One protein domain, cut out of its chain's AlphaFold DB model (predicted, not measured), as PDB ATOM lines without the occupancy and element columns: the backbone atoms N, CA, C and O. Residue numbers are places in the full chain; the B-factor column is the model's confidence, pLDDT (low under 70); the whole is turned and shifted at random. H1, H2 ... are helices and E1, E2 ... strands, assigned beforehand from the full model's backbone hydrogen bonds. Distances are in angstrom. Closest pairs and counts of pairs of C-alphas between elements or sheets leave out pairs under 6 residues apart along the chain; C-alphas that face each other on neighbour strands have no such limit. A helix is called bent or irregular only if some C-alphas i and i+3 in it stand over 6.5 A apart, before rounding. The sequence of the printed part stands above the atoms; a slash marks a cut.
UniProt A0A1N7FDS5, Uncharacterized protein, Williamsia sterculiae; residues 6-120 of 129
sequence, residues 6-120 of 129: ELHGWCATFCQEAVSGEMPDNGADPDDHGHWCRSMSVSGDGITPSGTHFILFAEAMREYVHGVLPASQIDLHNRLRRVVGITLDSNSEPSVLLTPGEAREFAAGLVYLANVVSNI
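What this domain is: This is residues 6 to 120 of the 129 residues of an uncharacterized protein of Williamsia sterculiae (UniProt A0A1N7FDS5). A strongly twisted wall of four strands, E1, E2, E4 and E5, has the first part of the long helix H4 over one face, while residues 107 to 120, of which 107 to 118 belong to H4, stick out as a free arm. Most of the sheet's length comes from the bent hairpin of E1 and E2; toward the other end of the domain the chain is looser, with H3 near the end of E2, the short strand E3 paired with the first printed residues, and the small helices H1 and H2. The printed part has 115 residues, with four named helices and five named strands in the order H1, H2, E1, E2, E3, H3, E4, E5, H4. The sheet has the order E1, E2, E4, E5, antiparallel throughout, and the class is mixed, helices and strands. The whole is loose, with a radius of gyration of the C-alphas of 17.2 A and spans of 55 by 27 by 27 A.

Where its parts are: Start in the sheet at C-alpha 36, (-37.049, -2.344, -32.088), where E1 begins; it covers residues 36 to 47 and is 26.5 A long from first to last C-alpha. E2, residues 53 to 63, returns over 28.8 A. Look next at E4, residues 83 to 87, which is 12.6 A long, and at the short E5, residues 96 to 98. From C-alpha 100 at (-21.875, -4.804, -36.632), H4, residues 100 to 118, runs 27.1 A to C-alpha 118 at (-7.800, 18.373, -35.845). Between E2 and E4 you meet E3, residues 67 to 69, and H3, residues 71 to 80, 15.1 A long; H3 is irregular, with C-alphas 72 and 75 standing 7.1 A apart. Before E1 come H1, residues 13 to 19, and H2, residues 30 to 33.

How they stand to each other: Begin with the hairpin of E1 and E2, antiparallel at 160 degrees, where N 44 and O 56 are 2.8 A apart, within hydrogen-bond range. E1 bends by 92 degrees at residue 39 and E2 by 68 degrees at residue 60. On the other side of E2, E4 is antiparallel to it at 153 degrees, with N 59 and O 85 at 2.9 A. E4 and E5 form a second hairpin at 156 degrees, with N 84 and O 98 at 2.8 A; E1 and E5 are the edge strands. H4 is on one face of this sheet, an arrangement of two layers, at a height over the sheet of 14.1 A. It lies over E4 and only just over E5, where 3 of its C-alphas fall, and runs along the strands, at 5 degrees to E4 on the local plane. The closest C-alphas of E4 and H4 are those of Val 83 and Pro 100, 6.0 A apart. H3 is on the sheet too, at a height of 12.1 A, but only just over none of the strands, with 2 of its C-alphas falling on E2; its closest C-alpha to E2 is that of Leu 80, 6.0 A from that of Glu 63. H1 only grazes the sheet with residues 13 to 15, and H2 is not on it. E3 pairs with no named strand, but its residues 67 to 68 form a short antiparallel pairing with residues 6 to 7. No helix touches another. In H4 every O i to N i+4 pair is within hydrogen-bond range; H3 has 4 of 6, H1 has 0 of 3 but 3 of 4 O i to N i+3 pairs, and H2 is too short for an O i to N i+4 pair.

The domain as a whole: Look to Gly 21 and Ile 120 for the two C-alphas farthest apart, 56.3 A. Without the stretch that stands free, the body spans 48 by 32 by 24 A. The printed part, residues 6 to 120, has no cut, and no link between named elements is long. In the B-factor column the mean pLDDT of the printed part is 76.4; it is under 70 at residues 6 to 32, residue 67 and residues 90 to 91.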
ATOM      1  N   GLU A   6     -42.753 -19.892 -35.759       51.09
ATOM      2  CA  GLU A   6     -43.357 -19.112 -34.683       51.09
ATOM      3  C   GLU A   6     -42.240 -18.494 -33.837       51.09
ATOM      4  O   GLU A   6     -41.344 -19.192 -33.347       51.09
ATOM      5  N   LEU A   7     -42.250 -17.168 -33.730       55.38
ATOM      6  CA  LEU A   7     -41.265 -16.399 -32.988       55.38
ATOM      7  C   LEU A   7     -41.952 -15.648 -31.849       55.38
ATOM      8  O   LEU A   7     -42.950 -14.953 -32.033       55.38
ATOM      9  N   HIS A   8     -41.355 -15.752 -30.667       56.00
ATOM     10  CA  HIS A   8     -41.662 -14.880 -29.542       56.00
ATOM     11  C   HIS A   8     -40.686 -13.694 -29.567       56.00
ATOM     12  O   HIS A   8     -39.529 -13.867 -29.966       56.00
ATOM     13  N   GLY A   9     -41.146 -12.502 -29.182       52.69
ATOM     14  CA  GLY A   9     -40.363 -11.264 -29.215       52.69
ATOM     15  C   GLY A   9     -39.303 -11.198 -28.113       52.69
ATOM     16  O   GLY A   9     -39.491 -11.748 -27.034       52.69
ATOM     17  N   TRP A  10     -38.133 -10.615 -28.403       52.03
ATOM     18  CA  TRP A  10     -36.960 -10.633 -27.508       52.03
ATOM     19  C   TRP A  10     -36.378  -9.231 -27.352       52.03
ATOM     20  O   TRP A  10     -35.585  -8.830 -28.211       52.03
ATOM     21  N   CYS A  11     -36.677  -8.530 -26.255       56.50
ATOM     22  CA  CYS A  11     -36.058  -7.235 -25.966       56.50
ATOM     23  C   CYS A  11     -34.913  -7.242 -24.951       56.50
ATOM     24  O   CYS A  11     -34.683  -8.203 -24.227       56.50
ATOM     25  N   ALA A  12     -34.084  -6.193 -24.999       45.41
ATOM     26  CA  ALA A  12     -32.880  -6.064 -24.181       45.41
ATOM     27  C   ALA A  12     -33.191  -6.096 -22.681       45.41
ATOM     28  O   ALA A  12     -34.264  -5.647 -22.307       45.41
ATOM     29  N   THR A  13     -32.231  -6.586 -21.879       44.56
ATOM     30  CA  THR A  13     -32.123  -6.705 -20.400       44.56
ATOM     31  C   THR A  13     -33.418  -6.970 -19.609       44.56
ATOM     32  O   THR A  13     -33.496  -7.979 -18.920       44.56
ATOM     33  N   PHE A  14     -34.451  -6.149 -19.772       43.25
ATOM     34  CA  PHE A  14     -35.825  -6.358 -19.312       43.25
ATOM     35  C   PHE A  14     -36.436  -7.710 -19.749       43.25
ATOM     36  O   PHE A  14     -37.143  -8.321 -18.961       43.25
ATOM     37  N   CYS A  15     -36.118  -8.261 -20.936       47.66
ATOM     38  CA  CYS A  15     -36.553  -9.633 -21.292       47.66
ATOM     39  C   CYS A  15     -35.532 -10.727 -20.939       47.66
ATOM     40  O   CYS A  15     -35.827 -11.910 -21.086       47.66
ATOM     41  N   GLN A  16     -34.334 -10.382 -20.450       43.75
ATOM     42  CA  GLN A  16     -33.446 -11.382 -19.838       43.75
ATOM     43  C   GLN A  16     -34.059 -11.914 -18.530       43.75
ATOM     44  O   GLN A  16     -33.871 -13.081 -18.200       43.75
ATOM     45  N   GLU A  17     -34.864 -11.090 -17.855       39.88
ATOM     46  CA  GLU A  17     -35.676 -11.444 -16.680       39.88
ATOM     47  C   GLU A  17     -36.939 -12.263 -17.041       39.88
ATOM     48  O   GLU A  17     -37.509 -12.957 -16.201       39.88
ATOM     49  N   ALA A  18     -37.352 -12.278 -18.315       38.03
ATOM     50  CA  ALA A  18     -38.370 -13.217 -18.798       38.03
ATOM     51  C   ALA A  18     -37.804 -14.648 -18.934       38.03
ATOM     52  O   ALA A  18     -38.498 -15.627 -18.668       38.03
ATOM     53  N   VAL A  19     -36.498 -14.792 -19.214       38.44
ATOM     54  CA  VAL A  19     -35.797 -16.094 -19.229       38.44
ATOM     55  C   VAL A  19     -35.661 -16.693 -17.820       38.44
ATOM     56  O   VAL A  19     -35.629 -17.917 -17.683       38.44
ATOM     57  N   SER A  20     -35.614 -15.866 -16.766       41.62
ATOM     58  CA  SER A  20     -35.699 -16.333 -15.370       41.62
ATOM     59  C   SER A  20     -37.135 -16.626 -14.915       41.62
ATOM     60  O   SER A  20     -37.317 -17.164 -13.823       41.62
ATOM     61  N   GLY A  21     -38.146 -16.343 -15.748       37.16
ATOM     62  CA  GLY A  21     -39.561 -16.559 -15.442       37.16
ATOM     63  C   GLY A  21     -40.162 -15.531 -14.478       37.16
ATOM     64  O   GLY A  21     -41.239 -15.774 -13.936       37.16
ATOM     65  N   GLU A  22     -39.482 -14.407 -14.235       43.22
ATOM     66  CA  GLU A  22     -39.911 -13.389 -13.267       43.22
ATOM     67  C   GLU A  22     -40.825 -12.321 -13.886       43.22
ATOM     68  O   GLU A  22     -41.603 -11.698 -13.162       43.22
ATOM     69  N   MET A  23     -40.808 -12.157 -15.215       44.41
ATOM     70  CA  MET A  23     -41.740 -11.290 -15.944       44.41
ATOM     71  C   MET A  23     -42.355 -11.994 -17.161       44.41
ATOM     72  O   MET A  23     -41.668 -12.773 -17.822       44.41
ATOM     73  N   PRO A  24     -43.646 -11.751 -17.469       42.78
ATOM     74  CA  PRO A  24     -44.276 -12.333 -18.644       42.78
ATOM     75  C   PRO A  24     -43.609 -11.803 -19.914       42.78
ATOM     76  O   PRO A  24     -43.419 -10.593 -20.047       42.78
ATOM     77  N   ASP A  25     -43.302 -12.714 -20.845       50.91
ATOM     78  CA  ASP A  25     -42.963 -12.387 -22.230       50.91
ATOM     79  C   ASP A  25     -44.009 -11.392 -22.730       50.91
ATOM     80  O   ASP A  25     -45.193 -11.728 -22.847       50.91
ATOM     81  N   ASN A  26     -43.620 -10.140 -22.953       50.75
ATOM     82  CA  ASN A  26     -44.562  -9.131 -23.398       50.75
ATOM     83  C   ASN A  26     -44.851  -9.381 -24.878       50.75
ATOM     84  O   ASN A  26     -44.297  -8.730 -25.749       50.75
ATOM     85  N   GLY A  27     -45.743 -10.332 -25.166       55.09
ATOM     86  CA  GLY A  27     -46.338 -10.583 -26.480       55.09
ATOM     87  C   GLY A  27     -47.267  -9.457 -26.935       55.09
ATOM     88  O   GLY A  27     -48.341  -9.720 -27.464       55.09
ATOM     89  N   ALA A  28     -46.881  -8.213 -26.653       60.44
ATOM     90  CA  ALA A  28     -47.539  -7.024 -27.147       60.44
ATOM     91  C   ALA A  28     -47.335  -6.944 -28.662       60.44
ATOM     92  O   ALA A  28     -46.276  -7.324 -29.182       60.44
ATOM     93  N   ASP A  29     -48.364  -6.464 -29.350       64.75
ATOM     94  CA  ASP A  29     -48.293  -6.203 -30.780       64.75
ATOM     95  C   ASP A  29     -47.175  -5.173 -31.061       64.75
ATOM     96  O   ASP A  29     -46.952  -4.280 -30.232       64.75
ATOM     97  N   PRO A  30     -46.431  -5.284 -32.178       64.81
ATOM     98  CA  PRO A  30     -45.425  -4.292 -32.548       64.81
ATOM     99  C   PRO A  30     -45.933  -2.844 -32.558       64.81
ATOM    100  O   PRO A  30     -45.138  -1.950 -32.277       64.81
ATOM    101  N   ASP A  31     -47.224  -2.607 -32.809       69.06
ATOM    102  CA  ASP A  31     -47.819  -1.265 -32.756       69.06
ATOM    103  C   ASP A  31     -47.841  -0.682 -31.327       69.06
ATOM    104  O   ASP A  31     -47.734   0.533 -31.150       69.06
ATOM    105  N   ASP A  32     -47.913  -1.536 -30.299       66.00
ATOM    106  CA  ASP A  32     -47.922  -1.142 -28.883       66.00
ATOM    107  C   ASP A  32     -46.517  -1.158 -28.255       66.00
ATOM    108  O   ASP A  32     -46.228  -0.413 -27.316       66.00
ATOM    109  N   HIS A  33     -45.636  -2.027 -28.753       70.94
ATOM    110  CA  HIS A  33     -44.287  -2.238 -28.227       70.94
ATOM    111  C   HIS A  33     -43.214  -1.395 -28.946       70.94
ATOM    112  O   HIS A  33     -42.191  -1.029 -28.359       70.94
ATOM    113  N   GLY A  34     -43.431  -1.098 -30.227       73.00
ATOM    114  CA  GLY A  34     -42.412  -0.625 -31.159       73.00
ATOM    115  C   GLY A  34     -41.637  -1.774 -31.814       73.00
ATOM    116  O   GLY A  34     -41.479  -2.864 -31.252       73.00
ATOM    117  N   HIS A  35     -41.106  -1.524 -33.013       77.69
ATOM    118  CA  HIS A  35     -40.461  -2.548 -33.849       77.69
ATOM    119  C   HIS A  35     -39.032  -2.908 -33.423       77.69
ATOM    120  O   HIS A  35     -38.451  -3.858 -33.950       77.69
ATOM    121  N   TRP A  36     -38.448  -2.175 -32.471       79.81
ATOM    122  CA  TRP A  36     -37.049  -2.344 -32.088       79.81
ATOM    123  C   TRP A  36     -36.868  -2.505 -30.596       79.81
ATOM    124  O   TRP A  36     -37.176  -1.629 -29.790       79.81
ATOM    125  N   CYS A  37     -36.221  -3.603 -30.252       79.06
ATOM    126  CA  CYS A  37     -35.635  -3.803 -28.952       79.06
ATOM    127  C   CYS A  37     -34.286  -3.091 -28.873       79.06
ATOM    128  O   CYS A  37     -33.378  -3.399 -29.649       79.06
ATOM    129  N   ARG A  38     -34.131  -2.186 -27.906       78.69
ATOM    130  CA  ARG A  38     -32.925  -1.362 -27.728       78.69
ATOM    131  C   ARG A  38     -32.219  -1.726 -26.434       78.69
ATOM    132  O   ARG A  38     -32.877  -1.939 -25.424       78.69
ATOM    133  N   SER A  39     -30.896  -1.829 -26.472       76.00
ATOM    134  CA  SER A  39     -30.059  -2.139 -25.311       76.00
ATOM    135  C   SER A  39     -29.159  -0.948 -24.976       76.00
ATOM    136  O   SER A  39     -29.635   0.150 -24.719       76.00
ATOM    137  N   MET A  40     -27.846  -1.165 -24.964       78.50
ATOM    138  CA  MET A  40     -26.841  -0.136 -24.762       78.50
ATOM    139  C   MET A  40     -26.942   0.957 -25.825       78.50
ATOM    140  O   MET A  40     -27.044   0.656 -27.017       78.50
ATOM    141  N   SER A  41     -26.800   2.204 -25.390       84.62
ATOM    142  CA  SER A  41     -26.719   3.375 -26.253       84.62
ATOM    143  C   SER A  41     -25.443   4.170 -25.977       84.62
ATOM    144  O   SER A  41     -24.929   4.211 -24.857       84.62
ATOM    145  N   VAL A  42     -24.917   4.794 -27.026       86.25
ATOM    146  CA  VAL A  42     -23.928   5.871 -26.940       86.25
ATOM    147  C   VAL A  42     -24.504   7.096 -27.632       86.25
ATOM    148  O   VAL A  42     -25.151   6.969 -28.671       86.25
ATOM    149  N   SER A  43     -24.292   8.277 -27.060       88.75
ATOM    150  CA  SER A  43     -24.833   9.531 -27.585       88.75
ATOM    151  C   SER A  43     -23.730  10.490 -28.016       88.75
ATOM    152  O   SER A  43     -22.650  10.517 -27.423       88.75
ATOM    153  N   GLY A  44     -24.021  11.308 -29.022       85.81
ATOM    154  CA  GLY A  44     -23.193  12.433 -29.438       85.81
ATOM    155  C   GLY A  44     -24.034  13.688 -29.635       85.81
ATOM    156  O   GLY A  44     -25.107  13.630 -30.234       85.81
ATOM    157  N   ASP A  45     -23.535  14.821 -29.146       89.56
ATOM    158  CA  ASP A  45     -24.137  16.126 -29.394       89.56
ATOM    159  C   ASP A  45     -23.818  16.606 -30.813       89.56
ATOM    160  O   ASP A  45     -22.672  16.580 -31.269       89.56
ATOM    161  N   GLY A  46     -24.847  17.073 -31.506       83.31
ATOM    162  CA  GLY A  46     -24.757  17.672 -32.824       83.31
ATOM    163  C   GLY A  46     -25.286  19.099 -32.821       83.31
ATOM    164  O   GLY A  46     -26.215  19.444 -32.090       83.31
ATOM    165  N   ILE A  47     -24.702  19.935 -33.675       90.56
ATOM    166  CA  ILE A  47     -25.206  21.275 -33.961       90.56
ATOM    167  C   ILE A  47     -25.311  21.458 -35.471       90.56
ATOM    168  O   ILE A  47     -24.369  21.188 -36.218       90.56
ATOM    169  N   THR A  48     -26.481  21.874 -35.945       87.56
ATOM    170  CA  THR A  48     -26.679  22.188 -37.363       87.56
ATOM    171  C   THR A  48     -25.994  23.514 -37.718       87.56
ATOM    172  O   THR A  48     -25.750  24.340 -36.836       87.56
ATOM    173  N   PRO A  49     -25.753  23.809 -39.010       88.56
ATOM    174  CA  PRO A  49     -25.241  25.119 -39.425       88.56
ATOM    175  C   PRO A  49     -26.119  26.309 -38.998       88.56
ATOM    176  O   PRO A  49     -25.622  27.426 -38.895       88.56
ATOM    177  N   SER A  50     -27.414  26.084 -38.740       93.12
ATOM    178  CA  SER A  50     -28.344  27.096 -38.222       93.12
ATOM    179  C   SER A  50     -28.295  27.264 -36.698       93.12
ATOM    180  O   SER A  50     -29.054  28.065 -36.158       93.12
ATOM    181  N   GLY A  51     -27.439  26.514 -35.996       88.06
ATOM    182  CA  GLY A  51     -27.298  26.563 -34.541       88.06
ATOM    183  C   GLY A  51     -28.310  25.710 -33.776       88.06
ATOM    184  O   GLY A  51     -28.438  25.864 -32.565       88.06
ATOM    185  N   THR A  52     -29.051  24.822 -34.442       91.94
ATOM    186  CA  THR A  52     -29.988  23.915 -33.767       91.94
ATOM    187  C   THR A  52     -29.220  22.751 -33.158       91.94
ATOM    188  O   THR A  52     -28.499  22.052 -33.867       91.94
ATOM    189  N   HIS A  53     -29.388  22.542 -31.854       88.31
ATOM    190  CA  HIS A  53     -28.793  21.417 -31.140       88.31
ATOM    191  C   HIS A  53     -29.652  20.163 -31.318       88.31
ATOM    192  O   HIS A  53     -30.880  20.241 -31.296       88.31
ATOM    193  N   PHE A  54     -29.008  19.012 -31.457       85.06
ATOM    194  CA  PHE A  54     -29.655  17.704 -31.457       85.06
ATOM    195  C   PHE A  54     -28.739  16.672 -30.802       85.06
ATOM    196  O   PHE A  54     -27.530  16.879 -30.713       85.06
ATOM    197  N   ILE A  55     -29.311  15.557 -30.360       88.56
ATOM    198  CA  ILE A  55     -28.551  14.427 -29.828       88.56
ATOM    199  C   ILE A  55     -28.735  13.270 -30.797       88.56
ATOM    200  O   ILE A  55     -29.857  12.921 -31.152       88.56
ATOM    201  N   LEU A  56     -27.631  12.689 -31.239       88.06
ATOM    202  CA  LEU A  56     -27.638  11.460 -32.014       88.06
ATOM    203  C   LEU A  56     -27.339  10.299 -31.076       88.06
ATOM    204  O   LEU A  56     -26.372  10.357 -30.317       88.06
ATOM    205  N   PHE A  57     -28.132   9.238 -31.152       88.81
ATOM    206  CA  PHE A  57     -27.902   8.004 -30.417       88.81
ATOM    207  C   PHE A  57     -27.514   6.895 -31.391       88.81
ATOM    208  O   PHE A  57     -28.132   6.717 -32.440       88.81
ATOM    209  N   ALA A  58     -26.474   6.150 -31.039       90.38
ATOM    210  CA  ALA A  58     -26.144   4.878 -31.655       90.38
ATOM    211  C   ALA A  58     -26.421   3.774 -30.636       90.38
ATOM    212  O   ALA A  58     -25.829   3.749 -29.555       90.38
ATOM    213  N   GLU A  59     -27.335   2.872 -30.966       88.19
ATOM    214  CA  GLU A  59     -27.889   1.909 -30.019       88.19
ATOM    215  C   GLU A  59     -27.695   0.485 -30.537       88.19
ATOM    216  O   GLU A  59     -27.870   0.205 -31.725       88.19
ATOM    217  N   ALA A  60     -27.353  -0.441 -29.644       86.88
ATOM    218  CA  ALA A  60     -27.413  -1.862 -29.950       86.88
ATOM    219  C   ALA A  60     -28.885  -2.278 -30.024       86.88
ATOM    220  O   ALA A  60     -29.603  -2.214 -29.022       86.88
ATOM    221  N   MET A  61     -29.322  -2.703 -31.206       83.88
ATOM    222  CA  MET A  61     -30.720  -2.989 -31.492       83.88
ATOM    223  C   MET A  61     -30.932  -4.388 -32.071       83.88
ATOM    224  O   MET A  61     -30.047  -5.004 -32.679       83.88
ATOM    225  N   ARG A  62     -32.156  -4.875 -31.891       80.81
ATOM    226  CA  ARG A  62     -32.693  -6.069 -32.535       80.81
ATOM    227  C   ARG A  62     -34.131  -5.800 -32.950       80.81
ATOM    228  O   ARG A  62     -34.885  -5.210 -32.184       80.81
ATOM    229  N   GLU A  63     -34.497  -6.271 -34.134       78.94
ATOM    230  CA  GLU A  63     -35.889  -6.256 -34.579       78.94
ATOM    231  C   GLU A  63     -36.757  -7.083 -33.615       78.94
ATOM    232  O   GLU A  63     -36.463  -8.255 -33.337       78.94
ATOM    233  N   TYR A  64     -37.805  -6.455 -33.091       76.44
ATOM    234  CA  TYR A  64     -38.852  -7.112 -32.331       76.44
ATOM    235  C   TYR A  64     -39.798  -7.807 -33.310       76.44
ATOM    236  O   TYR A  64     -40.423  -7.165 -34.151       76.44
ATOM    237  N   VAL A  65     -39.892  -9.130 -33.202       73.25
ATOM    238  CA  VAL A  65     -40.791  -9.944 -34.023       73.25
ATOM    239  C   VAL A  65     -41.675 -10.764 -33.102       73.25
ATOM    240  O   VAL A  65     -41.167 -11.479 -32.239       73.25
ATOM    241  N   HIS A  66     -42.984 -10.666 -33.306       71.25
ATOM    242  CA  HIS A  66     -43.997 -11.417 -32.580       71.25
ATOM    243  C   HIS A  66     -44.915 -12.142 -33.570       71.25
ATOM    244  O   HIS A  66     -45.326 -11.561 -34.575       71.25
ATOM    245  N   GLY A  67     -45.247 -13.400 -33.278       69.56
ATOM    246  CA  GLY A  67     -46.167 -14.210 -34.074       69.56
ATOM    247  C   GLY A  67     -45.466 -15.076 -35.123       69.56
ATOM    248  O   GLY A  67     -44.346 -15.551 -34.929       69.56
ATOM    249  N   VAL A  68     -46.156 -15.332 -36.233       72.69
ATOM    250  CA  VAL A  68     -45.668 -16.223 -37.295       72.69
ATOM    251  C   VAL A  68     -44.874 -15.423 -38.321       72.69
ATOM    252  O   VAL A  68     -45.430 -14.542 -38.977       72.69
ATOM    253  N   LEU A  69     -43.592 -15.754 -38.496       71.44
ATOM    254  CA  LEU A  69     -42.752 -15.135 -39.518       71.44
ATOM    255  C   LEU A  69     -42.873 -15.911 -40.841       71.44
ATOM    256  O   LEU A  69     -42.484 -17.085 -40.889       71.44
ATOM    257  N   PRO A  70     -43.353 -15.280 -41.931       76.88
ATOM    258  CA  PRO A  70     -43.408 -15.924 -43.234       76.88
ATOM    259  C   PRO A  70     -42.011 -16.302 -43.722       76.88
ATOM    260  O   PRO A  70     -41.052 -15.545 -43.542       76.88
ATOM    261  N   ALA A  71     -41.901 -17.415 -44.451       79.69
ATOM    262  CA  ALA A  71     -40.624 -17.866 -45.013       79.69
ATOM    263  C   ALA A  71     -39.893 -16.789 -45.846       79.69
ATOM    264  O   ALA A  71     -38.666 -16.747 -45.865       79.69
ATOM    265  N   SER A  72     -40.636 -15.887 -46.495       82.12
ATOM    266  CA  SER A  72     -40.093 -14.770 -47.280       82.12
ATOM    267  C   SER A  72     -39.411 -13.675 -46.450       82.12
ATOM    268  O   SER A  72     -38.656 -12.883 -47.010       82.12
ATOM    269  N   GLN A  73     -39.660 -13.610 -45.140       78.19
ATOM    270  CA  GLN A  73     -39.104 -12.593 -44.242       78.19
ATOM    271  C   GLN A  73     -37.979 -13.127 -43.344       78.19
ATOM    272  O   GLN A  73     -37.286 -12.337 -42.707       78.19
ATOM    273  N   ILE A  74     -37.735 -14.443 -43.337       79.31
ATOM    274  CA  ILE A  74     -36.698 -15.085 -42.511       79.31
ATOM    275  C   ILE A  74     -35.309 -14.500 -42.786       79.31
ATOM    276  O   ILE A  74     -34.570 -14.190 -41.850       79.31
ATOM    277  N   ASP A  75     -34.944 -14.328 -44.055       81.31
ATOM    278  CA  ASP A  75     -33.615 -13.826 -44.422       81.31
ATOM    279  C   ASP A  75     -33.413 -12.373 -43.985       81.31
ATOM    280  O   ASP A  75     -32.346 -12.012 -43.478       81.31
ATOM    281  N   LEU A  76     -34.458 -11.552 -44.123       81.06
ATOM    282  CA  LEU A  76     -34.443 -10.171 -43.653       81.06
ATOM    283  C   LEU A  76     -34.303 -10.127 -42.129       81.06
ATOM    284  O   LEU A  76     -33.396  -9.465 -41.627       81.06
ATOM    285  N   HIS A  77     -35.109 -10.905 -41.404       77.62
ATOM    286  CA  HIS A  77     -35.030 -10.982 -39.949       77.62
ATOM    287  C   HIS A  77     -33.639 -11.413 -39.473       77.62
ATOM    288  O   HIS A  77     -33.045 -10.803 -38.585       77.62
ATOM    289  N   ASN A  78     -33.059 -12.441 -40.098       77.25
ATOM    290  CA  ASN A  78     -31.722 -12.916 -39.749       77.25
ATOM    291  C   ASN A  78     -30.652 -11.839 -39.946       77.25
ATOM    292  O   ASN A  78     -29.727 -11.744 -39.134       77.25
ATOM    293  N   ARG A  79     -30.793 -11.005 -40.981       77.94
ATOM    294  CA  ARG A  79     -29.917  -9.852 -41.204       77.94
ATOM    295  C   ARG A  79     -30.110  -8.767 -40.138       77.94
ATOM    296  O   ARG A  79     -29.124  -8.174 -39.708       77.94
ATOM    297  N   LEU A  80     -31.344  -8.527 -39.701       76.69
ATOM    298  CA  LEU A  80     -31.710  -7.474 -38.742       76.69
ATOM    299  C   LEU A  80     -31.638  -7.911 -37.270       76.69
ATOM    300  O   LEU A  80     -31.801  -7.101 -36.357       76.69
ATOM    301  N   ARG A  81     -31.332  -9.186 -37.013       73.12
ATOM    302  CA  ARG A  81     -31.318  -9.777 -35.668       73.12
ATOM    303  C   ARG A  81     -30.339  -9.098 -34.708       73.12
ATOM    304  O   ARG A  81     -30.520  -9.187 -33.494       73.12
ATOM    305  N   ARG A  82     -29.262  -8.502 -35.227       76.81
ATOM    306  CA  ARG A  82     -28.242  -7.781 -34.451       76.81
ATOM    307  C   ARG A  82     -27.716  -6.627 -35.281       76.81
ATOM    308  O   ARG A  82     -26.923  -6.845 -36.196       76.81
ATOM    309  N   VAL A  83     -28.139  -5.422 -34.947       89.12
ATOM    310  CA  VAL A  83     -27.795  -4.207 -35.683       89.12
ATOM    311  C   VAL A  83     -27.418  -3.093 -34.715       89.12
ATOM    312  O   VAL A  83     -27.687  -3.160 -33.516       89.12
ATOM    313  N   VAL A  84     -26.751  -2.080 -35.242       90.94
ATOM    314  CA  VAL A  84     -26.588  -0.784 -34.598       90.94
ATOM    315  C   VAL A  84     -27.569   0.162 -35.272       90.94
ATOM    316  O   VAL A  84     -27.464   0.402 -36.476       90.94
ATOM    317  N   GLY A  85     -28.540   0.655 -34.513       91.69
ATOM    318  CA  GLY A  85     -29.474   1.672 -34.976       91.69
ATOM    319  C   GLY A  85     -28.934   3.064 -34.684       91.69
ATOM    320  O   GLY A  85     -28.408   3.297 -33.598       91.69
ATOM    321  N   ILE A  86     -29.064   3.976 -35.644       91.50
ATOM    322  CA  ILE A  86     -28.777   5.399 -35.458       91.50
ATOM    323  C   ILE A  86     -30.098   6.165 -35.409       91.50
ATOM    324  O   ILE A  86     -30.881   6.123 -36.363       91.50
ATOM    325  N   THR A  87     -30.331   6.874 -34.312       88.62
ATOM    326  CA  THR A  87     -31.539   7.666 -34.054       88.62
ATOM    327  C   THR A  87     -31.167   9.112 -33.724       88.62
ATOM    328  O   THR A  87     -30.096   9.396 -33.191       88.62
ATOM    329  N   LEU A  88     -32.043  10.053 -34.079       82.31
ATOM    330  CA  LEU A  88     -31.932  11.471 -33.687       82.31
ATOM    331  C   LEU A  88     -32.808  11.803 -32.466       82.31
ATOM    332  O   LEU A  88     -32.750  12.906 -31.929       82.31
ATOM    333  N   ASP A  89     -33.625  10.839 -32.046       73.56
ATOM    334  CA  ASP A  89     -34.449  10.852 -30.847       73.56
ATOM    335  C   ASP A  89     -34.444   9.430 -30.264       73.56
ATOM    336  O   ASP A  89     -34.684   8.447 -30.969       73.56
ATOM    337  N   SER A  90     -34.186   9.315 -28.962       63.41
ATOM    338  CA  SER A  90     -34.180   8.054 -28.209       63.41
ATOM    339  C   SER A  90     -35.470   7.230 -28.325       63.41
ATOM    340  O   SER A  90     -35.443   6.045 -28.020       63.41
ATOM    341  N   ASN A  91     -36.579   7.818 -28.785       65.19
ATOM    342  CA  ASN A  91     -37.858   7.123 -28.966       65.19
ATOM    343  C   ASN A  91     -38.282   6.966 -30.437       65.19
ATOM    344  O   ASN A  91     -39.307   6.349 -30.710       65.19
ATOM    345  N   SER A  92     -37.514   7.486 -31.399       71.00
ATOM    346  CA  SER A  92     -37.846   7.365 -32.826       71.00
ATOM    347  C   SER A  92     -37.348   6.056 -33.422       71.00
ATOM    348  O   SER A  92     -36.300   5.565 -33.001       71.00
ATOM    349  N   GLU A  93     -38.029   5.538 -34.442       84.19
ATOM    350  CA  GLU A  93     -37.493   4.481 -35.307       84.19
ATOM    351  C   GLU A  93     -36.061   4.816 -35.780       84.19
ATOM    352  O   GLU A  93     -35.767   5.980 -36.092       84.19
ATOM    353  N   PRO A  94     -35.148   3.828 -35.835       87.69
ATOM    354  CA  PRO A  94     -33.802   4.048 -36.337       87.69
ATOM    355  C   PRO A  94     -33.855   4.554 -37.775       87.69
ATOM    356  O   PRO A  94     -34.394   3.912 -38.672       87.69
ATOM    357  N   SER A  95     -33.249   5.719 -38.001       89.06
ATOM    358  CA  SER A  95     -33.138   6.307 -39.338       89.06
ATOM    359  C   SER A  95     -32.133   5.546 -40.201       89.06
ATOM    360  O   SER A  95     -32.231   5.549 -41.426       89.06
ATOM    361  N   VAL A  96     -31.154   4.901 -39.561       91.31
ATOM    362  CA  VAL A  96     -30.149   4.059 -40.214       91.31
ATOM    363  C   VAL A  96     -29.943   2.798 -39.389       91.31
ATOM    364  O   VAL A  96     -29.827   2.861 -38.166       91.31
ATOM    365  N   LEU A  97     -29.850   1.663 -40.075       92.25
ATOM    366  CA  LEU A  97     -29.507   0.371 -39.497       92.25
ATOM    367  C   LEU A  97     -28.191  -0.102 -40.096       92.25
ATOM    368  O   LEU A  97     -28.066  -0.220 -41.314       92.25
ATOM    369  N   LEU A  98     -27.224  -0.385 -39.233       92.44
ATOM    370  CA  LEU A  98     -25.921  -0.905 -39.616       92.44
ATOM    371  C   LEU A  98     -25.751  -2.302 -39.039       92.44
ATOM    372  O   LEU A  98     -26.023  -2.550 -37.864       92.44
ATOM    373  N   THR A  99     -25.230  -3.229 -39.828       90.56
ATOM    374  CA  THR A  99     -24.670  -4.459 -39.270       90.56
ATOM    375  C   THR A  99     -23.477  -4.125 -38.360       90.56
ATOM    376  O   THR A  99     -22.860  -3.063 -38.488       90.56
ATOM    377  N   PRO A 100     -23.053  -5.038 -37.467       88.81
ATOM    378  CA  PRO A 100     -21.875  -4.804 -36.632       88.81
ATOM    379  C   PRO A 100     -20.585  -4.568 -37.433       88.81
ATOM    380  O   PRO A 100     -19.658  -3.941 -36.928       88.81
ATOM    381  N   GLY A 101     -20.495  -5.099 -38.660       91.50
ATOM    382  CA  GLY A 101     -19.379  -4.841 -39.573       91.50
ATOM    383  C   GLY A 101     -19.391  -3.402 -40.079       91.50
ATOM    384  O   GLY A 101     -18.438  -2.668 -39.828       91.50
ATOM    385  N   GLU A 102     -20.504  -2.986 -40.684       94.50
ATOM    386  CA  GLU A 102     -20.696  -1.624 -41.203       94.50
ATOM    387  C   GLU A 102     -20.541  -0.567 -40.098       94.50
ATOM    388  O   GLU A 102     -19.911   0.464 -40.309       94.50
ATOM    389  N   ALA A 103     -21.030  -0.843 -38.884       92.81
ATOM    390  CA  ALA A 103     -20.862   0.053 -37.741       92.81
ATOM    391  C   ALA A 103     -19.385   0.248 -37.353       92.81
ATOM    392  O   ALA A 103     -18.972   1.363 -37.031       92.81
ATOM    393  N   ARG A 104     -18.565  -0.813 -37.411       94.94
ATOM    394  CA  ARG A 104     -17.117  -0.720 -37.152       94.94
ATOM    395  C   ARG A 104     -16.395   0.067 -38.238       94.94
ATOM    396  O   ARG A 104     -15.540   0.889 -37.915       94.94
ATOM    397  N   GLU A 105     -16.734  -0.171 -39.500       96.94
ATOM    398  CA  GLU A 105     -16.170   0.564 -40.637       96.94
ATOM    399  C   GLU A 105     -16.520   2.053 -40.559       96.94
ATOM    400  O   GLU A 105     -15.641   2.908 -40.688       96.94
ATOM    401  N   PHE A 106     -17.780   2.368 -40.250       94.44
ATOM    402  CA  PHE A 106     -18.238   3.737 -40.050       94.44
ATOM    403  C   PHE A 106     -17.507   4.419 -38.887       94.44
ATOM    404  O   PHE A 106     -16.977   5.517 -39.057       94.44
ATOM    405  N   ALA A 107     -17.390   3.753 -37.734       93.12
ATOM    406  CA  ALA A 107     -16.652   4.276 -36.586       93.12
ATOM    407  C   ALA A 107     -15.174   4.553 -36.918       93.12
ATOM    408  O   ALA A 107     -14.646   5.604 -36.555       93.12
ATOM    409  N   ALA A 108     -14.513   3.654 -37.655       96.56
ATOM    410  CA  ALA A 108     -13.141   3.863 -38.111       96.56
ATOM    411  C   ALA A 108     -13.020   5.086 -39.040       96.56
ATOM    412  O   ALA A 108     -12.095   5.887 -38.889       96.56
ATOM    413  N   GLY A 109     -13.980   5.272 -39.952       96.69
ATOM    414  CA  GLY A 109     -14.062   6.452 -40.813       96.69
ATOM    415  C   GLY A 109     -14.230   7.754 -40.027       96.69
ATOM    416  O   GLY A 109     -13.528   8.729 -40.298       96.69
ATOM    417  N   LEU A 110     -15.097   7.769 -39.010       92.56
ATOM    418  CA  LEU A 110     -15.293   8.935 -38.140       92.56
ATOM    419  C   LEU A 110     -14.016   9.305 -37.376       92.56
ATOM    420  O   LEU A 110     -13.645  10.477 -37.341       92.56
ATOM    421  N   VAL A 111     -13.309   8.319 -36.815       95.00
ATOM    422  CA  VAL A 111     -12.024   8.544 -36.130       95.00
ATOM    423  C   VAL A 111     -10.988   9.129 -37.090       95.00
ATOM    424  O   VAL A 111     -10.291  10.083 -36.746       95.00
ATOM    425  N   TYR A 112     -10.904   8.598 -38.311       94.56
ATOM    426  CA  TYR A 112     -10.010   9.133 -39.334       94.56
ATOM    427  C   TYR A 112     -10.324  10.602 -39.660       94.56
ATOM    428  O   TYR A 112      -9.422  11.438 -39.641       94.56
ATOM    429  N   LEU A 113     -11.595  10.942 -39.892       93.81
ATOM    430  CA  LEU A 113     -12.008  12.316 -40.193       93.81
ATOM    431  C   LEU A 113     -11.742  13.275 -39.027       93.81
ATOM    432  O   LEU A 113     -11.261  14.384 -39.259       93.81
ATOM    433  N   ALA A 114     -11.986  12.852 -37.786       90.94
ATOM    434  CA  ALA A 114     -11.685  13.653 -36.600       90.94
ATOM    435  C   ALA A 114     -10.187  13.990 -36.505       90.94
ATOM    436  O   ALA A 114      -9.819  15.134 -36.216       90.94
ATOM    437  N   ASN A 115      -9.320  13.025 -36.822       91.69
ATOM    438  CA  ASN A 115      -7.878  13.250 -36.889       91.69
ATOM    439  C   ASN A 115      -7.506  14.222 -38.011       91.69
ATOM    440  O   ASN A 115      -6.668  15.092 -37.798       91.69
ATOM    441  N   VAL A 116      -8.120  14.109 -39.191       90.69
ATOM    442  CA  VAL A 116      -7.872  15.049 -40.295       90.69
ATOM    443  C   VAL A 116      -8.257  16.466 -39.880       90.69
ATOM    444  O   VAL A 116      -7.413  17.350 -39.957       90.69
ATOM    445  N   VAL A 117      -9.480  16.683 -39.382       88.00
ATOM    446  CA  VAL A 117      -9.980  18.015 -38.994       88.00
ATOM    447  C   VAL A 117      -9.120  18.656 -37.909       88.00
ATOM    448  O   VAL A 117      -8.806  19.837 -38.010       88.00
ATOM    449  N   SER A 118      -8.678  17.879 -36.918       85.50
ATOM    450  CA  SER A 118      -7.800  18.373 -35.845       85.50
ATOM    451  C   SER A 118      -6.428  18.845 -36.344       85.50
ATOM    452  O   SER A 118      -5.743  19.573 -35.634       85.50
ATOM    453  N   ASN A 119      -6.032  18.434 -37.553       82.75
ATOM    454  CA  ASN A 119      -4.769  18.793 -38.196       82.75
ATOM    455  C   ASN A 119      -4.947  19.750 -39.390       82.75
ATOM    456  O   ASN A 119      -3.968  20.046 -40.073       82.75
ATOM    457  N   ILE A 120      -6.166  20.222 -39.682       82.31
ATOM    458  CA  ILE A 120      -6.364  21.276 -40.685       82.31
ATOM    459  C   ILE A 120      -5.866  22.586 -40.075       82.31
ATOM    460  O   ILE A 120      -6.390  23.029 -39.052       82.31
TER     461      ILE A 120